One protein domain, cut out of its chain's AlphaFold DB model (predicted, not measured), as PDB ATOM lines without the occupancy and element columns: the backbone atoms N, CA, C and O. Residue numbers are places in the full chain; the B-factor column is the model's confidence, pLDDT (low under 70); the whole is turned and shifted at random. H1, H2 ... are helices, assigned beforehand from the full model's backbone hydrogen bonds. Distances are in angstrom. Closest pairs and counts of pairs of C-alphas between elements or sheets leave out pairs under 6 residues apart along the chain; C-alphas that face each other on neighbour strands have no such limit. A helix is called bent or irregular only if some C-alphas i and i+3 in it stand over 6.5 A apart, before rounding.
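This is residues 137 to 263 of the 267 residues of the protein "MraW" of Lepeophtheirus salmonis (UniProt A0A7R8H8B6). What shape does the domain have? One long helix, H5, makes the long axis, and shorter helices cross it: H4 and H2 pack on H5 at steep angles, H3 packs on both of these, and H1 packs on the last part of H3. What comes before the helices, and how is the whole made up? Residues 137 to 164 hold no named element; the 127 printed residues have five named helices, H1 to H5 in chain order, and no named strand. The class is all helix, and the helix packing is mostly crossed. The whole is compact, with a radius of gyration of the C-alphas of 14.8 A, yet elongated in outline, spanning 52 by 31 by 25 A.

What does the first helix meet? H1, residues 165 to 171, touches residues 198 to 203 of H3, residues 190 to 204, about perpendicular at 81 degrees; the closest C-alphas are those of Lys 170 and Arg 202, 6.0 A apart. H1 only just touches H5, residues 235 to 262, with 3 pairs of C-alphas within 8 A, the closest being those of Gly 165 and Leu 257 at 6.4 A. Where does the next helix stand? H2, residues 174 to 183, touches H3 at a steep tilt of 45 degrees, opposite ways, the closest C-alphas being those of Leu 181 and Ala 191 at 5.6 A. It touches residues 252 to 260 of H5, about perpendicular at 81 degrees, with the C-alphas of Leu 181 and Ala 256 closest at 5.7 A. What follows? H4, residues 211 to 225, touches residues 242 to 250 of H5 at a steep tilt of 53 degrees, opposite ways, the closest C-alphas being those of Leu 219 and Thr 246 at 5.5 A. H4 also touches H3, with the C-alphas of Thr 197 and Ser 221 closest at 6.7 A, and is apart from H1 and H2. Are the backbones well formed? Every O i to N i+4 pair is within hydrogen-bond range in H1, H2, H4 and H5; in H3 it is 9 of 11, and H3 is irregular, with C-alphas 200 and 203 7.5 A apart.

Where does H1 begin? Its first C-alpha, 165, is at (4.569, -79.006, -89.863). How long are the helices? From first to last C-alpha H1 measures 10.0 A, H2 14.2 A, H3 21.8 A, H4 20.5 A and H5 40.3 A. Where does H5 run? From C-alpha 235 at (36.421, -83.636, -102.083) to C-alpha 262 at (-0.991, -87.449, -87.659).

How far does it reach? The two C-alphas farthest apart are those of Arg 158 and Phe 232, 51.7 A. Is it whole? The printed part has no cut; the link H1 to H2 is tight, and the other links between helices are short. Where is confidence low? The pLDDT is under 70 in residues 226 to 233, and its mean over the printed part is 88.5.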
ATOM      1  N   LEU A 137       4.659 -88.474-101.504       85.69
ATOM      2  CA  LEU A 137       5.770 -87.863-102.244       85.69
ATOM      3  C   LEU A 137       5.318 -87.195-103.551       85.69
ATOM      4  O   LEU A 137       5.855 -86.152-103.929       85.69
ATOM      5  N   ASN A 138       4.332 -87.780-104.236       86.94
ATOM      6  CA  ASN A 138       3.798 -87.246-105.490       86.94
ATOM      7  C   ASN A 138       2.796 -86.097-105.282       86.94
ATOM      8  O   ASN A 138       2.565 -85.311-106.201       86.94
ATOM      9  N   ASP A 139       2.215 -85.967-104.087       87.56
ATOM     10  CA  ASP A 139       1.340 -84.852-103.727       87.56
ATOM     11  C   ASP A 139       2.137 -83.739-103.034       87.56
ATOM     12  O   ASP A 139       2.171 -83.616-101.808       87.56
ATOM     13  N   HIS A 140       2.784 -82.894-103.842       88.94
ATOM     14  CA  HIS A 140       3.615 -81.784-103.360       88.94
ATOM     15  C   HIS A 140       2.881 -80.842-102.389       88.94
ATOM     16  O   HIS A 140       3.519 -80.195-101.564       88.94
ATOM     17  N   SER A 141       1.546 -80.768-102.442       87.19
ATOM     18  CA  SER A 141       0.773 -79.917-101.533       87.19
ATOM     19  C   SER A 141       0.832 -80.381-100.072       87.19
ATOM     20  O   SER A 141       0.702 -79.555 -99.171       87.19
ATOM     21  N   LYS A 142       1.088 -81.676 -99.833       88.38
ATOM     22  CA  LYS A 142       1.195 -82.259 -98.490       88.38
ATOM     23  C   LYS A 142       2.558 -82.013 -97.831       88.38
ATOM     24  O   LYS A 142       2.703 -82.232 -96.633       88.38
ATOM     25  N   GLY A 143       3.567 -81.558 -98.580       87.69
ATOM     26  CA  GLY A 143       4.850 -81.138 -98.004       87.69
ATOM     27  C   GLY A 143       5.819 -82.249 -97.609       87.69
ATOM     28  O   GLY A 143       6.799 -81.968 -96.927       87.69
ATOM     29  N   PHE A 144       5.560 -83.497 -98.013       86.06
ATOM     30  CA  PHE A 144       6.459 -84.628 -97.750       86.06
ATOM     31  C   PHE A 144       7.641 -84.710 -98.725       86.06
ATOM     32  O   PHE A 144       8.641 -85.364 -98.445       86.06
ATOM     33  N   SER A 145       7.529 -84.051 -99.878       83.88
ATOM     34  CA  SER A 145       8.603 -83.933-100.866       83.88
ATOM     35  C   SER A 145       9.372 -82.616-100.692       83.88
ATOM     36  O   SER A 145       8.883 -81.702-100.033       83.88
ATOM     37  N   ALA A 146      10.516 -82.455-101.374       75.06
ATOM     38  CA  ALA A 146      11.251 -81.172-101.445       75.06
ATOM     39  C   ALA A 146      10.360 -80.003-101.876       75.06
ATOM     40  O   ALA A 146      10.598 -78.851-101.515       75.06
ATOM     41  N   LYS A 147       9.373 -80.326-102.712       77.12
ATOM     42  CA  LYS A 147       8.523 -79.383-103.409       77.12
ATOM     43  C   LYS A 147       7.239 -79.208-102.612       77.12
ATOM     44  O   LYS A 147       6.551 -80.184-102.320       77.12
ATOM     45  N   GLY A 148       6.914 -77.952-102.331       84.81
ATOM     46  CA  GLY A 148       5.694 -77.555-101.639       84.81
ATOM     47  C   GLY A 148       5.885 -77.260-100.147       84.81
ATOM     48  O   GLY A 148       6.932 -77.571 -99.575       84.81
ATOM     49  N   PRO A 149       4.909 -76.568 -99.538       90.31
ATOM     50  CA  PRO A 149       5.006 -76.092 -98.162       90.31
ATOM     51  C   PRO A 149       5.056 -77.265 -97.185       90.31
ATOM     52  O   PRO A 149       4.410 -78.279 -97.422       90.31
ATOM     53  N   ILE A 150       5.776 -77.121 -96.069       92.75
ATOM     54  CA  ILE A 150       5.860 -78.152 -95.017       92.75
ATOM     55  C   ILE A 150       4.519 -78.241 -94.251       92.75
ATOM     56  O   ILE A 150       4.383 -77.726 -93.139       92.75
ATOM     57  N   ASP A 151       3.507 -78.861 -94.865       93.69
ATOM     58  CA  ASP A 151       2.189 -79.117 -94.270       93.69
ATOM     59  C   ASP A 151       2.217 -80.368 -93.377       93.69
ATOM     60  O   ASP A 151       1.921 -80.282 -92.188       93.69
ATOM     61  N   LEU A 152       2.662 -81.502 -93.924       93.50
ATOM     62  CA  LEU A 152       2.862 -82.791 -93.250       93.50
ATOM     63  C   LEU A 152       1.608 -83.435 -92.635       93.50
ATOM     64  O   LEU A 152       1.718 -84.470 -91.974       93.50
ATOM     65  N   ARG A 153       0.409 -82.889 -92.864       92.06
ATOM     66  CA  ARG A 153      -0.847 -83.594 -92.583       92.06
ATOM     67  C   ARG A 153      -1.123 -84.592 -93.702       92.06
ATOM     68  O   ARG A 153      -1.082 -84.250 -94.883       92.06
ATOM     69  N   MET A 154      -1.450 -85.826 -93.334       88.12
ATOM     70  CA  MET A 154      -1.782 -86.874 -94.300       88.12
ATOM     71  C   MET A 154      -3.073 -86.579 -95.059       88.12
ATOM     72  O   MET A 154      -3.187 -86.902 -96.240       88.12
ATOM     73  N   ASP A 155      -4.020 -85.918 -94.395       87.25
ATOM     74  CA  ASP A 155      -5.284 -85.469 -94.969       87.25
ATOM     75  C   ASP A 155      -5.568 -84.022 -94.529       87.25
ATOM     76  O   ASP A 155      -6.261 -83.793 -93.535       87.25
ATOM     77  N   PRO A 156      -5.029 -83.009 -95.231       86.25
ATOM     78  CA  PRO A 156      -5.191 -81.609 -94.839       86.25
ATOM     79  C   PRO A 156      -6.654 -81.144 -94.759       86.25
ATOM     80  O   PRO A 156      -6.955 -80.215 -94.010       86.25
ATOM     81  N   GLN A 157      -7.572 -81.782 -95.498       84.81
ATOM     82  CA  GLN A 157      -8.993 -81.421 -95.481       84.81
ATOM     83  C   GLN A 157      -9.659 -81.888 -94.187       84.81
ATOM     84  O   GLN A 157     -10.300 -81.096 -93.493       84.81
ATOM     85  N   ARG A 158      -9.472 -83.157 -93.805       85.31
ATOM     86  CA  ARG A 158     -10.029 -83.705 -92.556       85.31
ATOM     87  C   ARG A 158      -9.272 -83.232 -91.316       85.31
ATOM     88  O   ARG A 158      -9.855 -83.139 -90.237       85.31
ATOM     89  N   LEU A 159      -7.985 -82.924 -91.466       87.06
ATOM     90  CA  LEU A 159      -7.072 -82.507 -90.398       87.06
ATOM     91  C   LEU A 159      -6.877 -80.989 -90.322       87.06
ATOM     92  O   LEU A 159      -5.906 -80.528 -89.725       87.06
ATOM     93  N   HIS A 160      -7.784 -80.195 -90.892       89.62
ATOM     94  CA  HIS A 160      -7.653 -78.734 -90.941       89.62
ATOM     95  C   HIS A 160      -7.510 -78.069 -89.559       89.62
ATOM     96  O   HIS A 160      -6.962 -76.975 -89.464       89.62
ATOM     97  N   TYR A 161      -7.979 -78.723 -88.493       90.38
ATOM     98  CA  TYR A 161      -7.862 -78.259 -87.107       90.38
ATOM     99  C   TYR A 161      -6.497 -78.553 -86.459       90.38
ATOM    100  O   TYR A 161      -6.212 -78.047 -85.373       90.38
ATOM    101  N   LEU A 162      -5.665 -79.390 -87.084       92.44
ATOM    102  CA  LEU A 162      -4.300 -79.658 -86.644       92.44
ATOM    103  C   LEU A 162      -3.343 -78.633 -87.248       92.44
ATOM    104  O   LEU A 162      -3.516 -78.197 -88.390       92.44
ATOM    105  N   LYS A 163      -2.298 -78.305 -86.486       94.56
ATOM    106  CA  LYS A 163      -1.185 -77.489 -86.970       94.56
ATOM    107  C   LYS A 163      -0.442 -78.221 -88.086       94.56
ATOM    108  O   LYS A 163      -0.176 -79.417 -87.988       94.56
ATOM    109  N   THR A 164      -0.054 -77.469 -89.103       95.38
ATOM    110  CA  THR A 164       0.915 -77.888 -90.120       95.38
ATOM    111  C   THR A 164       2.308 -78.091 -89.517       95.38
ATOM    112  O   THR A 164       2.638 -77.547 -88.456       95.38
ATOM    113  N   GLY A 165       3.170 -78.819 -90.225       95.38
ATOM    114  CA  GLY A 165       4.569 -79.006 -89.863       95.38
ATOM    115  C   GLY A 165       5.293 -77.679 -89.678       95.38
ATOM    116  O   GLY A 165       5.994 -77.499 -88.685       95.38
ATOM    117  N   ILE A 166       5.057 -76.697 -90.549       95.31
ATOM    118  CA  ILE A 166       5.674 -75.378 -90.411       95.31
ATOM    119  C   ILE A 166       5.166 -74.599 -89.189       95.31
ATOM    120  O   ILE A 166       5.947 -73.913 -88.529       95.31
ATOM    121  N   GLU A 167       3.885 -74.711 -88.833       95.56
ATOM    122  CA  GLU A 167       3.337 -74.096 -87.616       95.56
ATOM    123  C   GLU A 167       3.897 -74.737 -86.344       95.56
ATOM    124  O   GLU A 167       4.172 -74.037 -85.363       95.56
ATOM    125  N   ILE A 168       4.125 -76.052 -86.363       96.31
ATOM    126  CA  ILE A 168       4.821 -76.756 -85.281       96.31
ATOM    127  C   ILE A 168       6.259 -76.275 -85.201       96.31
ATOM    128  O   ILE A 168       6.663 -75.782 -84.153       96.31
ATOM    129  N   LEU A 169       7.013 -76.302 -86.299       96.00
ATOM    130  CA  LEU A 169       8.410 -75.860 -86.322       96.00
ATOM    131  C   LEU A 169       8.592 -74.409 -85.859       96.00
ATOM    132  O   LEU A 169       9.630 -74.084 -85.283       96.00
ATOM    133  N   LYS A 170       7.581 -73.551 -86.041       95.88
ATOM    134  CA  LYS A 170       7.542 -72.173 -85.527       95.88
ATOM    135  C   LYS A 170       7.266 -72.046 -84.033       95.88
ATOM    136  O   LYS A 170       7.660 -71.044 -83.443       95.88
ATOM    137  N   THR A 171       6.558 -72.994 -83.428       95.44
ATOM    138  CA  THR A 171       6.011 -72.836 -82.066       95.44
ATOM    139  C   THR A 171       6.510 -73.873 -81.064       95.44
ATOM    140  O   THR A 171       6.421 -73.630 -79.865       95.44
ATOM    141  N   VAL A 172       7.074 -74.990 -81.529       97.31
ATOM    142  CA  VAL A 172       7.555 -76.096 -80.694       97.31
ATOM    143  C   VAL A 172       8.673 -75.642 -79.751       97.31
ATOM    144  O   VAL A 172       9.509 -74.802 -80.108       97.31
ATOM    145  N   SER A 173       8.694 -76.170 -78.530       97.94
ATOM    146  CA  SER A 173       9.792 -75.903 -77.596       97.94
ATOM    147  C   SER A 173      11.060 -76.665 -77.998       97.94
ATOM    148  O   SER A 173      11.004 -77.615 -78.778       97.94
ATOM    149  N   HIS A 174      12.210 -76.268 -77.447       97.94
ATOM    150  CA  HIS A 174      13.466 -76.995 -77.661       97.94
ATOM    151  C   HIS A 174      13.370 -78.451 -77.199       97.94
ATOM    152  O   HIS A 174      13.563 -79.363 -77.998       97.94
ATOM    153  N   ALA A 175      12.966 -78.656 -75.943       97.94
ATOM    154  CA  ALA A 175      12.844 -79.983 -75.346       97.94
ATOM    155  C   ALA A 175      11.857 -80.880 -76.106       97.94
ATOM    156  O   ALA A 175      12.107 -82.070 -76.284       97.94
ATOM    157  N   GLU A 176      10.742 -80.314 -76.573       97.31
ATOM    158  CA  GLU A 176       9.756 -81.073 -77.331       97.31
ATOM    159  C   GLU A 176      10.283 -81.464 -78.711       97.31
ATOM    160  O   GLU A 176      10.198 -82.638 -79.052       97.31
ATOM    161  N   LEU A 177      10.881 -80.539 -79.473       97.81
ATOM    162  CA  LEU A 177      11.443 -80.863 -80.787       97.81
ATOM    163  C   LEU A 177      12.543 -81.922 -80.675       97.81
ATOM    164  O   LEU A 177      12.518 -82.897 -81.420       97.81
ATOM    165  N   LEU A 178      13.449 -81.770 -79.707       98.00
ATOM    166  CA  LEU A 178      14.500 -82.747 -79.446       98.00
ATOM    167  C   LEU A 178      13.914 -84.139 -79.185       98.00
ATOM    168  O   LEU A 178      14.347 -85.112 -79.801       98.00
ATOM    169  N   ARG A 179      12.889 -84.226 -78.326       96.62
ATOM    170  CA  ARG A 179      12.194 -85.484 -78.040       96.62
ATOM    171  C   ARG A 179      11.576 -86.089 -79.299       96.62
ATOM    172  O   ARG A 179      11.786 -87.265 -79.552       96.62
ATOM    173  N   LEU A 180      10.856 -85.306 -80.108       95.56
ATOM    174  CA  LEU A 180      10.245 -85.812 -81.348       95.56
ATOM    175  C   LEU A 180      11.291 -86.409 -82.295       95.56
ATOM    176  O   LEU A 180      11.080 -87.474 -82.867       95.56
ATOM    177  N   LEU A 181      12.425 -85.728 -82.445       96.88
ATOM    178  CA  LEU A 181      13.506 -86.159 -83.325       96.88
ATOM    179  C   LEU A 181      14.216 -87.428 -82.829       96.88
ATOM    180  O   LEU A 181      14.679 -88.219 -83.650       96.88
ATOM    181  N   ILE A 182      14.291 -87.635 -81.513       95.56
ATOM    182  CA  ILE A 182      14.821 -88.869 -80.920       95.56
ATOM    183  C   ILE A 182      13.797 -89.997 -81.062       95.56
ATOM    184  O   ILE A 182      14.085 -90.995 -81.718       95.56
ATOM    185  N   ASP A 183      12.598 -89.807 -80.511       92.75
ATOM    186  CA  ASP A 183      11.594 -90.863 -80.350       92.75
ATOM    187  C   ASP A 183      11.027 -91.336 -81.694       92.75
ATOM    188  O   ASP A 183      10.758 -92.521 -81.875       92.75
ATOM    189  N   TYR A 184      10.845 -90.416 -82.648       92.00
ATOM    190  CA  TYR A 184      10.174 -90.700 -83.921       92.00
ATOM    191  C   TYR A 184      11.071 -90.519 -85.146       92.00
ATOM    192  O   TYR A 184      10.795 -91.090 -86.198       92.00
ATOM    193  N   GLY A 185      12.139 -89.730 -85.027       91.25
ATOM    194  CA  GLY A 185      13.108 -89.519 -86.105       91.25
ATOM    195  C   GLY A 185      14.316 -90.449 -86.039       91.25
ATOM    196  O   GLY A 185      15.086 -90.492 -86.991       91.25
ATOM    197  N   ASN A 186      14.520 -91.172 -84.930       91.62
ATOM    198  CA  ASN A 186      15.714 -91.990 -84.697       91.62
ATOM    199  C   ASN A 186      17.032 -91.218 -84.941       91.62
ATOM    200  O   ASN A 186      18.025 -91.769 -85.422       91.62
ATOM    201  N   LEU A 187      17.046 -89.911 -84.647       93.12
ATOM    202  CA  LEU A 187      18.204 -89.062 -84.930       93.12
ATOM    203  C   LEU A 187      19.327 -89.187 -83.898       93.12
ATOM    204  O   LEU A 187      20.462 -88.829 -84.218       93.12
ATOM    205  N   ASN A 188      19.034 -89.706 -82.702       91.69
ATOM    206  CA  ASN A 188      20.004 -89.939 -81.628       91.69
ATOM    207  C   ASN A 188      20.918 -88.716 -81.414       91.69
ATOM    208  O   ASN A 188      20.420 -87.613 -81.180       91.69
ATOM    209  N   GLU A 189      22.239 -88.860 -81.547       88.38
ATOM    210  CA  GLU A 189      23.200 -87.763 -81.387       88.38
ATOM    211  C   GLU A 189      22.971 -86.584 -82.350       88.38
ATOM    212  O   GLU A 189      23.270 -85.436 -82.014       88.38
ATOM    213  N   ASN A 190      22.384 -86.828 -83.525       92.50
ATOM    214  CA  ASN A 190      22.092 -85.779 -84.502       92.50
ATOM    215  C   ASN A 190      20.893 -84.912 -84.103       92.50
ATOM    216  O   ASN A 190      20.734 -83.815 -84.644       92.50
ATOM    217  N   ALA A 191      20.050 -85.372 -83.175       96.06
ATOM    218  CA  ALA A 191      18.830 -84.666 -82.804       96.06
ATOM    219  C   ALA A 191      19.130 -83.272 -82.231       96.06
ATOM    220  O   ALA A 191      18.391 -82.328 -82.509       96.06
ATOM    221  N   HIS A 192      20.248 -83.111 -81.514       95.31
ATOM    222  CA  HIS A 192      20.709 -81.812 -81.016       95.31
ATOM    223  C   HIS A 192      21.067 -80.851 -82.150       95.31
ATOM    224  O   HIS A 192      20.536 -79.744 -82.198       95.31
ATOM    225  N   LEU A 193      21.895 -81.301 -83.102       94.81
ATOM    226  CA  LEU A 193      22.284 -80.502 -84.268       94.81
ATOM    227  C   LEU A 193      21.048 -80.009 -85.024       94.81
ATOM    228  O   LEU A 193      20.939 -78.821 -85.320       94.81
ATOM    229  N   VAL A 194      20.114 -80.914 -85.320       96.88
ATOM    230  CA  VAL A 194      18.893 -80.590 -86.065       96.88
ATOM    231  C   VAL A 194      17.992 -79.647 -85.267       96.88
ATOM    232  O   VAL A 194      17.531 -78.647 -85.817       96.88
ATOM    233  N   THR A 195      17.789 -79.910 -83.971       98.06
ATOM    234  CA  THR A 195      16.990 -79.050 -83.084       98.06
ATOM    235  C   THR A 195      17.544 -77.630 -83.068       98.06
ATOM    236  O   THR A 195      16.829 -76.688 -83.401       98.06
ATOM    237  N   ASP A 196      18.827 -77.464 -82.750       97.06
ATOM    238  CA  ASP A 196      19.447 -76.143 -82.638       97.06
ATOM    239  C   ASP A 196      19.419 -75.404 -83.982       97.06
ATOM    240  O   ASP A 196      19.079 -74.223 -84.047       97.06
ATOM    241  N   THR A 197      19.696 -76.116 -85.078       96.88
ATOM    242  CA  THR A 197      19.649 -75.566 -86.439       96.88
ATOM    243  C   THR A 197      18.265 -75.016 -86.786       96.88
ATOM    244  O   THR A 197      18.134 -73.874 -87.239       96.88
ATOM    245  N   ILE A 198      17.217 -75.808 -86.554       96.69
ATOM    246  CA  ILE A 198      15.831 -75.428 -86.841       96.69
ATOM    247  C   ILE A 198      15.414 -74.231 -85.988       96.69
ATOM    248  O   ILE A 198      14.820 -73.280 -86.495       96.69
ATOM    249  N   LEU A 199      15.717 -74.252 -84.690       97.25
ATOM    250  CA  LEU A 199      15.288 -73.200 -83.770       97.25
ATOM    251  C   LEU A 199      16.004 -71.875 -84.034       97.25
ATOM    252  O   LEU A 199      15.363 -70.825 -84.000       97.25
ATOM    253  N   ASN A 200      17.294 -71.916 -84.367       96.12
ATOM    254  CA  ASN A 200      18.073 -70.721 -84.688       96.12
ATOM    255  C   ASN A 200      17.631 -70.080 -86.015       96.12
ATOM    256  O   ASN A 200      17.630 -68.854 -86.151       96.12
ATOM    257  N   THR A 201      17.191 -70.886 -86.985       95.56
ATOM    258  CA  THR A 201      16.716 -70.402 -88.297       95.56
ATOM    259  C   THR A 201      15.206 -70.161 -88.369       95.56
ATOM    260  O   THR A 201      14.719 -69.592 -89.345       95.56
ATOM    261  N   ARG A 202      14.459 -70.483 -87.306       94.56
ATOM    262  CA  ARG A 202      12.992 -70.369 -87.208       94.56
ATOM    263  C   ARG A 202      12.416 -69.027 -87.656       94.56
ATOM    264  O   ARG A 202      11.312 -68.983 -88.192       94.56
ATOM    265  N   HIS A 203      13.135 -67.929 -87.436       92.75
ATOM    266  CA  HIS A 203      12.701 -66.587 -87.833       92.75
ATOM    267  C   HIS A 203      12.498 -66.438 -89.357       92.75
ATOM    268  O   HIS A 203      11.781 -65.543 -89.795       92.75
ATOM    269  N   MET A 204      13.091 -67.328 -90.161       90.12
ATOM    270  CA  MET A 204      12.939 -67.376 -91.618       90.12
ATOM    271  C   MET A 204      11.677 -68.130 -92.065       90.12
ATOM    272  O   MET A 204      11.297 -68.066 -93.234       90.12
ATOM    273  N   PHE A 205      11.026 -68.870 -91.164       92.38
ATOM    274  CA  PHE A 205       9.938 -69.772 -91.523       92.38
ATOM    275  C   PHE A 205       8.659 -68.980 -91.808       92.38
ATOM    276  O   PHE A 205       8.158 -68.217 -90.983       92.38
ATOM    277  N   ASN A 206       8.068 -69.197 -92.977       89.38
ATOM    278  CA  ASN A 206       6.802 -68.604 -93.404       89.38
ATOM    279  C   ASN A 206       5.919 -69.677 -94.069       89.38
ATOM    280  O   ASN A 206       6.288 -70.844 -94.108       89.38
ATOM    281  N   HIS A 207       4.725 -69.317 -94.539       81.62
ATOM    282  CA  HIS A 207       3.793 -70.290 -95.127       81.62
ATOM    283  C   HIS A 207       4.264 -70.852 -96.483       81.62
ATOM    284  O   HIS A 207       3.748 -71.870 -96.924       81.62
ATOM    285  N   THR A 208       5.248 -70.222 -97.135       83.38
ATOM    286  CA  THR A 208       5.876 -70.718 -98.371       83.38
ATOM    287  C   THR A 208       7.163 -71.497 -98.097       83.38
ATOM    288  O   THR A 208       7.905 -71.791 -99.029       83.38
ATOM    289  N   PHE A 209       7.481 -71.783 -96.832       87.19
ATOM    290  CA  PHE A 209       8.686 -72.514 -96.468       87.19
ATOM    291  C   PHE A 209       8.533 -73.989 -96.854       87.19
ATOM    292  O   PHE A 209       7.598 -74.661 -96.413       87.19
ATOM    293  N   ILE A 210       9.446 -74.463 -97.698       90.69
ATOM    294  CA  ILE A 210       9.420 -75.799 -98.304       90.69
ATOM    295  C   ILE A 210      10.559 -76.668 -97.764       90.69
ATOM    296  O   ILE A 210      11.554 -76.149 -97.249       90.69
ATOM    297  N   ALA A 211      10.443 -77.989 -97.912       87.25
ATOM    298  CA  ALA A 211      11.443 -78.932 -97.405       87.25
ATOM    299  C   ALA A 211      12.831 -78.764 -98.057       87.25
ATOM    300  O   ALA A 211      13.836 -79.024 -97.404       87.25
ATOM    301  N   GLU A 212      12.915 -78.258 -99.291       89.56
ATOM    302  CA  GLU A 212      14.195 -77.905 -99.930       89.56
ATOM    303  C   GLU A 212      14.944 -76.791 -99.177       89.56
ATOM    304  O   GLU A 212      16.157 -76.856 -99.019       89.56
ATOM    305  N   ILE A 213      14.244 -75.800 -98.617       91.06
ATOM    306  CA  ILE A 213      14.903 -74.752 -97.818       91.06
ATOM    307  C   ILE A 213      15.407 -75.336 -96.493       91.06
ATOM    308  O   ILE A 213      16.498 -74.993 -96.036       91.06
ATOM    309  N   LEU A 214      14.635 -76.245 -95.884       91.69
ATOM    310  CA  LEU A 214      15.078 -76.971 -94.694       91.69
ATOM    311  C   LEU A 214      16.326 -77.815 -94.986       91.69
ATOM    312  O   LEU A 214      17.244 -77.831 -94.171       91.69
ATOM    313  N   TYR A 215      16.377 -78.466 -96.151       92.56
ATOM    314  CA  TYR A 215      17.549 -79.209 -96.609       92.56
ATOM    315  C   TYR A 215      18.797 -78.324 -96.650       92.56
ATOM    316  O   TYR A 215      19.803 -78.681 -96.049       92.56
ATOM    317  N   GLU A 216      18.731 -77.155 -97.295       93.00
ATOM    318  CA  GLU A 216      19.880 -76.241 -97.407       93.00
ATOM    319  C   GLU A 216      20.378 -75.763 -96.035       93.00
ATOM    320  O   GLU A 216      21.577 -75.757 -95.757       93.00
ATOM    321  N   ILE A 217      19.453 -75.443 -95.127       93.56
ATOM    322  CA  ILE A 217      19.776 -75.045 -93.749       93.56
ATOM    323  C   ILE A 217      20.493 -76.175 -92.986       93.56
ATOM    324  O   ILE A 217      21.470 -75.937 -92.264       93.56
ATOM    325  N   LEU A 218      20.017 -77.415 -93.136       93.19
ATOM    326  CA  LEU A 218      20.645 -78.586 -92.528       93.19
ATOM    327  C   LEU A 218      22.003 -78.889 -93.171       93.19
ATOM    328  O   LEU A 218      22.946 -79.210 -92.449       93.19
ATOM    329  N   LEU A 219      22.124 -78.734 -94.490       92.06
ATOM    330  CA  LEU A 219      23.360 -78.956 -95.238       92.06
ATOM    331  C   LEU A 219      24.470 -78.027 -94.752       92.06
ATOM    332  O   LEU A 219      25.587 -78.476 -94.483       92.06
ATOM    333  N   ASP A 220      24.163 -76.741 -94.603       90.69
ATOM    334  CA  ASP A 220      25.107 -75.771 -94.056       90.69
ATOM    335  C   ASP A 220      25.527 -76.170 -92.638       90.69
ATOM    336  O   ASP A 220      26.717 -76.227 -92.326       90.69
ATOM    337  N   SER A 221      24.575 -76.566 -91.798       89.56
ATOM    338  CA  SER A 221      24.855 -76.978 -90.418       89.56
ATOM    339  C   SER A 221      25.715 -78.247 -90.336       89.56
ATOM    340  O   SER A 221      26.613 -78.324 -89.497       89.56
ATOM    341  N   VAL A 222      25.525 -79.209 -91.246       88.12
ATOM    342  CA  VAL A 222      26.377 -80.405 -91.380       88.12
ATOM    343  C   VAL A 222      27.804 -80.026 -91.784       88.12
ATOM    344  O   VAL A 222      28.756 -80.515 -91.171       88.12
ATOM    345  N   LYS A 223      27.973 -79.113 -92.750       84.75
ATOM    346  CA  LYS A 223      29.296 -78.608 -93.167       84.75
ATOM    347  C   LYS A 223      30.032 -77.906 -92.022       84.75
ATOM    348  O   LYS A 223      31.249 -78.050 -91.883       84.75
ATOM    349  N   PHE A 224      29.310 -77.164 -91.179       81.81
ATOM    350  CA  PHE A 224      29.889 -76.446 -90.040       81.81
ATOM    351  C   PHE A 224      30.127 -77.321 -88.800       81.81
ATOM    352  O   PHE A 224      31.042 -77.023 -88.030       81.81
ATOM    353  N   SER A 225      29.365 -78.406 -88.616       75.19
ATOM    354  CA  SER A 225      29.370 -79.244 -87.404       75.19
ATOM    355  C   SER A 225      30.722 -79.906 -87.089       75.19
ATOM    356  O   SER A 225      31.016 -80.169 -85.924       75.19
ATOM    357  N   LYS A 226      31.612 -80.098 -88.075       60.91
ATOM    358  CA  LYS A 226      32.978 -80.628 -87.871       60.91
ATOM    359  C   LYS A 226      33.042 -81.802 -86.875       60.91
ATOM    360  O   LYS A 226      33.892 -81.840 -85.982       60.91
ATOM    361  N   GLU A 227      32.258 -82.848 -87.118       54.59
ATOM    362  CA  GLU A 227      32.698 -84.190 -86.739       54.59
ATOM    363  C   GLU A 227      33.905 -84.558 -87.611       54.59
ATOM    364  O   GLU A 227      33.803 -84.931 -88.780       54.59
ATOM    365  N   ARG A 228      35.093 -84.360 -87.036       49.38
ATOM    366  CA  ARG A 228      36.408 -84.555 -87.655       49.38
ATOM    367  C   ARG A 228      36.687 -86.033 -87.972       49.38
ATOM    368  O   ARG A 228      37.531 -86.646 -87.329       49.38
ATOM    369  N   LYS A 229      36.019 -86.617 -88.968       51.50
ATOM    370  CA  LYS A 229      36.393 -87.938 -89.516       51.50
ATOM    371  C   LYS A 229      36.832 -87.912 -90.981       51.50
ATOM    372  O   LYS A 229      37.409 -88.884 -91.452       51.50
ATOM    373  N   CYS A 230      36.692 -86.785 -91.678       53.91
ATOM    374  CA  CYS A 230      37.045 -86.679 -93.099       53.91
ATOM    375  C   CYS A 230      38.482 -86.191 -93.366       53.91
ATOM    376  O   CYS A 230      38.736 -85.614 -94.416       53.91
ATOM    377  N   LEU A 231      39.441 -86.428 -92.461       52.12
ATOM    378  CA  LEU A 231      40.850 -86.055 -92.692       52.12
ATOM    379  C   LEU A 231      41.506 -86.817 -93.869       52.12
ATOM    380  O   LEU A 231      42.620 -86.479 -94.253       52.12
ATOM    381  N   PHE A 232      40.814 -87.795 -94.472       58.25
ATOM    382  CA  PHE A 232      41.333 -88.641 -95.558       58.25
ATOM    383  C   PHE A 232      40.367 -88.850 -96.743       58.25
ATOM    384  O   PHE A 232      40.587 -89.748 -97.556       58.25
ATOM    385  N   LEU A 233      39.286 -88.067 -96.866       65.06
ATOM    386  CA  LEU A 233      38.359 -88.194 -98.000       65.06
ATOM    387  C   LEU A 233      38.711 -87.217 -99.127       65.06
ATOM    388  O   LEU A 233      39.091 -86.075 -98.883       65.06
ATOM    389  N   THR A 234      38.550 -87.664-100.375       79.12
ATOM    390  CA  THR A 234      38.563 -86.766-101.538       79.12
ATOM    391  C   THR A 234      37.390 -85.791-101.450       79.12
ATOM    392  O   THR A 234      36.381 -86.080-100.803       79.12
ATOM    393  N   MET A 235      37.488 -84.645-102.129       77.88
ATOM    394  CA  MET A 235      36.421 -83.636-102.083       77.88
ATOM    395  C   MET A 235      35.069 -84.157-102.571       77.88
ATOM    396  O   MET A 235      34.040 -83.831-101.992       77.88
ATOM    397  N   GLU A 236      35.078 -85.030-103.576       81.88
ATOM    398  CA  GLU A 236      33.880 -85.705-104.074       81.88
ATOM    399  C   GLU A 236      33.229 -86.601-103.010       81.88
ATOM    400  O   GLU A 236      32.032 -86.495-102.761       81.88
ATOM    401  N   LYS A 237      34.025 -87.422-102.307       81.44
ATOM    402  CA  LYS A 237      33.528 -88.294-101.230       81.44
ATOM    403  C   LYS A 237      33.017 -87.503-100.028       81.44
ATOM    404  O   LYS A 237      32.071 -87.935 -99.376       81.44
ATOM    405  N   ALA A 238      33.642 -86.366 -99.726       79.81
ATOM    406  CA  ALA A 238      33.171 -85.464 -98.681       79.81
ATOM    407  C   ALA A 238      31.795 -84.881 -99.040       79.81
ATOM    408  O   ALA A 238      30.872 -84.987 -98.239       79.81
ATOM    409  N   TYR A 239      31.632 -84.373-100.265       83.19
ATOM    410  CA  TYR A 239      30.353 -83.854-100.751       83.19
ATOM    411  C   TYR A 239      29.251 -84.924-100.765       83.19
ATOM    412  O   TYR A 239      28.132 -84.683-100.316       83.19
ATOM    413  N   GLU A 240      29.568 -86.129-101.245       85.69
ATOM    414  CA  GLU A 240      28.622 -87.247-101.249       85.69
ATOM    415  C   GLU A 240      28.169 -87.605 -99.826       85.69
ATOM    416  O   GLU A 240      26.980 -87.823 -99.587       85.69
ATOM    417  N   TRP A 241      29.099 -87.637 -98.869       86.06
ATOM    418  CA  TRP A 241      28.784 -87.902 -97.468       86.06
ATOM    419  C   TRP A 241      27.923 -86.797 -96.842       86.06
ATOM    420  O   TRP A 241      26.940 -87.109 -96.171       86.06
ATOM    421  N   GLU A 242      28.247 -85.523 -97.089       88.44
ATOM    422  CA  GLU A 242      27.470 -84.371 -96.607       88.44
ATOM    423  C   GLU A 242      26.030 -84.433 -97.119       88.44
ATOM    424  O   GLU A 242      25.083 -84.290 -96.345       88.44
ATOM    425  N   SER A 243      25.873 -84.713 -98.413       87.38
ATOM    426  CA  SER A 243      24.575 -84.855 -99.067       87.38
ATOM    427  C   SER A 243      23.766 -86.007 -98.467       87.38
ATOM    428  O   SER A 243      22.660 -85.795 -97.974       87.38
ATOM    429  N   LYS A 244      24.345 -87.216 -98.383       89.25
ATOM    430  CA  LYS A 244      23.666 -88.389 -97.802       89.25
ATOM    431  C   LYS A 244      23.256 -88.168 -96.350       89.25
ATOM    432  O   LYS A 244      22.139 -88.516 -95.973       89.25
ATOM    433  N   ARG A 245      24.140 -87.583 -95.536       90.62
ATOM    434  CA  ARG A 245      23.829 -87.263 -94.139       90.62
ATOM    435  C   ARG A 245      22.685 -86.261 -94.065       90.62
ATOM    436  O   ARG A 245      21.750 -86.486 -93.311       90.62
ATOM    437  N   THR A 246      22.731 -85.193 -94.853       92.38
ATOM    438  CA  THR A 246      21.688 -84.158 -94.848       92.38
ATOM    439  C   THR A 246      20.333 -84.722 -95.264       92.38
ATOM    440  O   THR A 246      19.339 -84.452 -94.594       92.38
ATOM    441  N   THR A 247      20.293 -85.556 -96.307       91.00
ATOM    442  CA  THR A 247      19.072 -86.255 -96.728       91.00
ATOM    443  C   THR A 247      18.505 -87.097 -95.591       91.00
ATOM    444  O   THR A 247      17.339 -86.935 -95.247       91.00
ATOM    445  N   PHE A 248      19.343 -87.902 -94.926       92.44
ATOM    446  CA  PHE A 248      18.920 -88.689 -93.767       92.44
ATOM    447  C   PHE A 248      18.347 -87.813 -92.639       92.44
ATOM    448  O   PHE A 248      17.303 -88.145 -92.075       92.44
ATOM    449  N   LEU A 249      18.987 -86.680 -92.321       94.56
ATOM    450  CA  LEU A 249      18.496 -85.755 -91.293       94.56
ATOM    451  C   LEU A 249      17.137 -85.154 -91.665       94.56
ATOM    452  O   LEU A 249      16.253 -85.062 -90.810       94.56
ATOM    453  N   LEU A 250      16.960 -84.758 -92.927       93.38
ATOM    454  CA  LEU A 250      15.708 -84.197 -93.423       93.38
ATOM    455  C   LEU A 250      14.580 -85.231 -93.392       93.38
ATOM    456  O   LEU A 250      13.522 -84.951 -92.835       93.38
ATOM    457  N   GLU A 251      14.803 -86.414 -93.962       91.00
ATOM    458  CA  GLU A 251      13.809 -87.491 -94.023       91.00
ATOM    459  C   GLU A 251      13.372 -87.916 -92.620       91.00
ATOM    460  O   GLU A 251      12.180 -88.009 -92.336       91.00
ATOM    461  N   SER A 252      14.328 -88.076 -91.706       92.75
ATOM    462  CA  SER A 252      14.062 -88.396 -90.301       92.75
ATOM    463  C   SER A 252      13.263 -87.297 -89.594       92.75
ATOM    464  O   SER A 252      12.350 -87.584 -88.822       92.75
ATOM    465  N   THR A 253      13.560 -86.027 -89.887       95.00
ATOM    466  CA  THR A 253      12.814 -84.877 -89.352       95.00
ATOM    467  C   THR A 253      11.377 -84.855 -89.868       95.00
ATOM    468  O   THR A 253      10.443 -84.674 -89.088       95.00
ATOM    469  N   ILE A 254      11.186 -85.060 -91.174       93.56
ATOM    470  CA  ILE A 254       9.863 -85.123 -91.806       93.56
ATOM    471  C   ILE A 254       9.057 -86.283 -91.221       93.56
ATOM    472  O   ILE A 254       7.908 -86.078 -90.836       93.56
ATOM    473  N   THR A 255       9.660 -87.465 -91.082       91.56
ATOM    474  CA  THR A 255       9.027 -88.644 -90.474       91.56
ATOM    475  C   THR A 255       8.625 -88.386 -89.022       91.56
ATOM    476  O   THR A 255       7.486 -88.658 -88.645       91.56
ATOM    477  N   ALA A 256       9.497 -87.773 -88.217       93.62
ATOM    478  CA  ALA A 256       9.186 -87.442 -86.829       93.62
ATOM    479  C   ALA A 256       7.983 -86.497 -86.705       93.62
ATOM    480  O   ALA A 256       7.068 -86.724 -85.907       93.62
ATOM    481  N   LEU A 257       7.968 -85.437 -87.519       94.44
ATOM    482  CA  LEU A 257       6.865 -84.481 -87.560       94.44
ATOM    483  C   LEU A 257       5.583 -85.132 -88.083       94.44
ATOM    484  O   LEU A 257       4.528 -84.911 -87.498       94.44
ATOM    485  N   LYS A 258       5.668 -85.963 -89.129       92.12
ATOM    486  CA  LYS A 258       4.541 -86.733 -89.672       92.12
ATOM    487  C   LYS A 258       3.880 -87.569 -88.577       92.12
ATOM    488  O   LYS A 258       2.674 -87.437 -88.376       92.12
ATOM    489  N   ILE A 259       4.661 -88.381 -87.864       90.12
ATOM    490  CA  ILE A 259       4.159 -89.258 -86.796       90.12
ATOM    491  C   ILE A 259       3.488 -88.426 -85.701       90.12
ATOM    492  O   ILE A 259       2.388 -88.740 -85.248       90.12
ATOM    493  N   PHE A 260       4.128 -87.323 -85.307       91.25
ATOM    494  CA  PHE A 260       3.603 -86.436 -84.279       91.25
ATOM    495  C   PHE A 260       2.292 -85.747 -84.680       91.25
ATOM    496  O   PHE A 260       1.365 -85.700 -83.873       91.25
ATOM    497  N   ILE A 261       2.218 -85.217 -85.903       92.00
ATOM    498  CA  ILE A 261       1.064 -84.477 -86.430       92.00
ATOM    499  C   ILE A 261      -0.131 -85.400 -86.620       92.00
ATOM    500  O   ILE A 261      -1.247 -85.036 -86.265       92.00
ATOM    501  N   ASN A 262       0.091 -86.580 -87.195       88.44
ATOM    502  CA  ASN A 262      -0.991 -87.449 -87.659       88.44
ATOM    503  C   ASN A 262      -1.415 -88.496 -86.627       88.44
ATOM    504  O   ASN A 262      -2.259 -89.334 -86.932       88.44
ATOM    505  N   ASP A 263      -0.874 -88.406 -85.408       81.75
ATOM    506  CA  ASP A 263      -1.186 -89.311 -84.304       81.75
ATOM    507  C   ASP A 263      -0.872 -90.779 -84.643       81.75
ATOM    508  O   ASP A 263      -1.585 -91.693 -84.244       81.75
TER     509      ASP A 263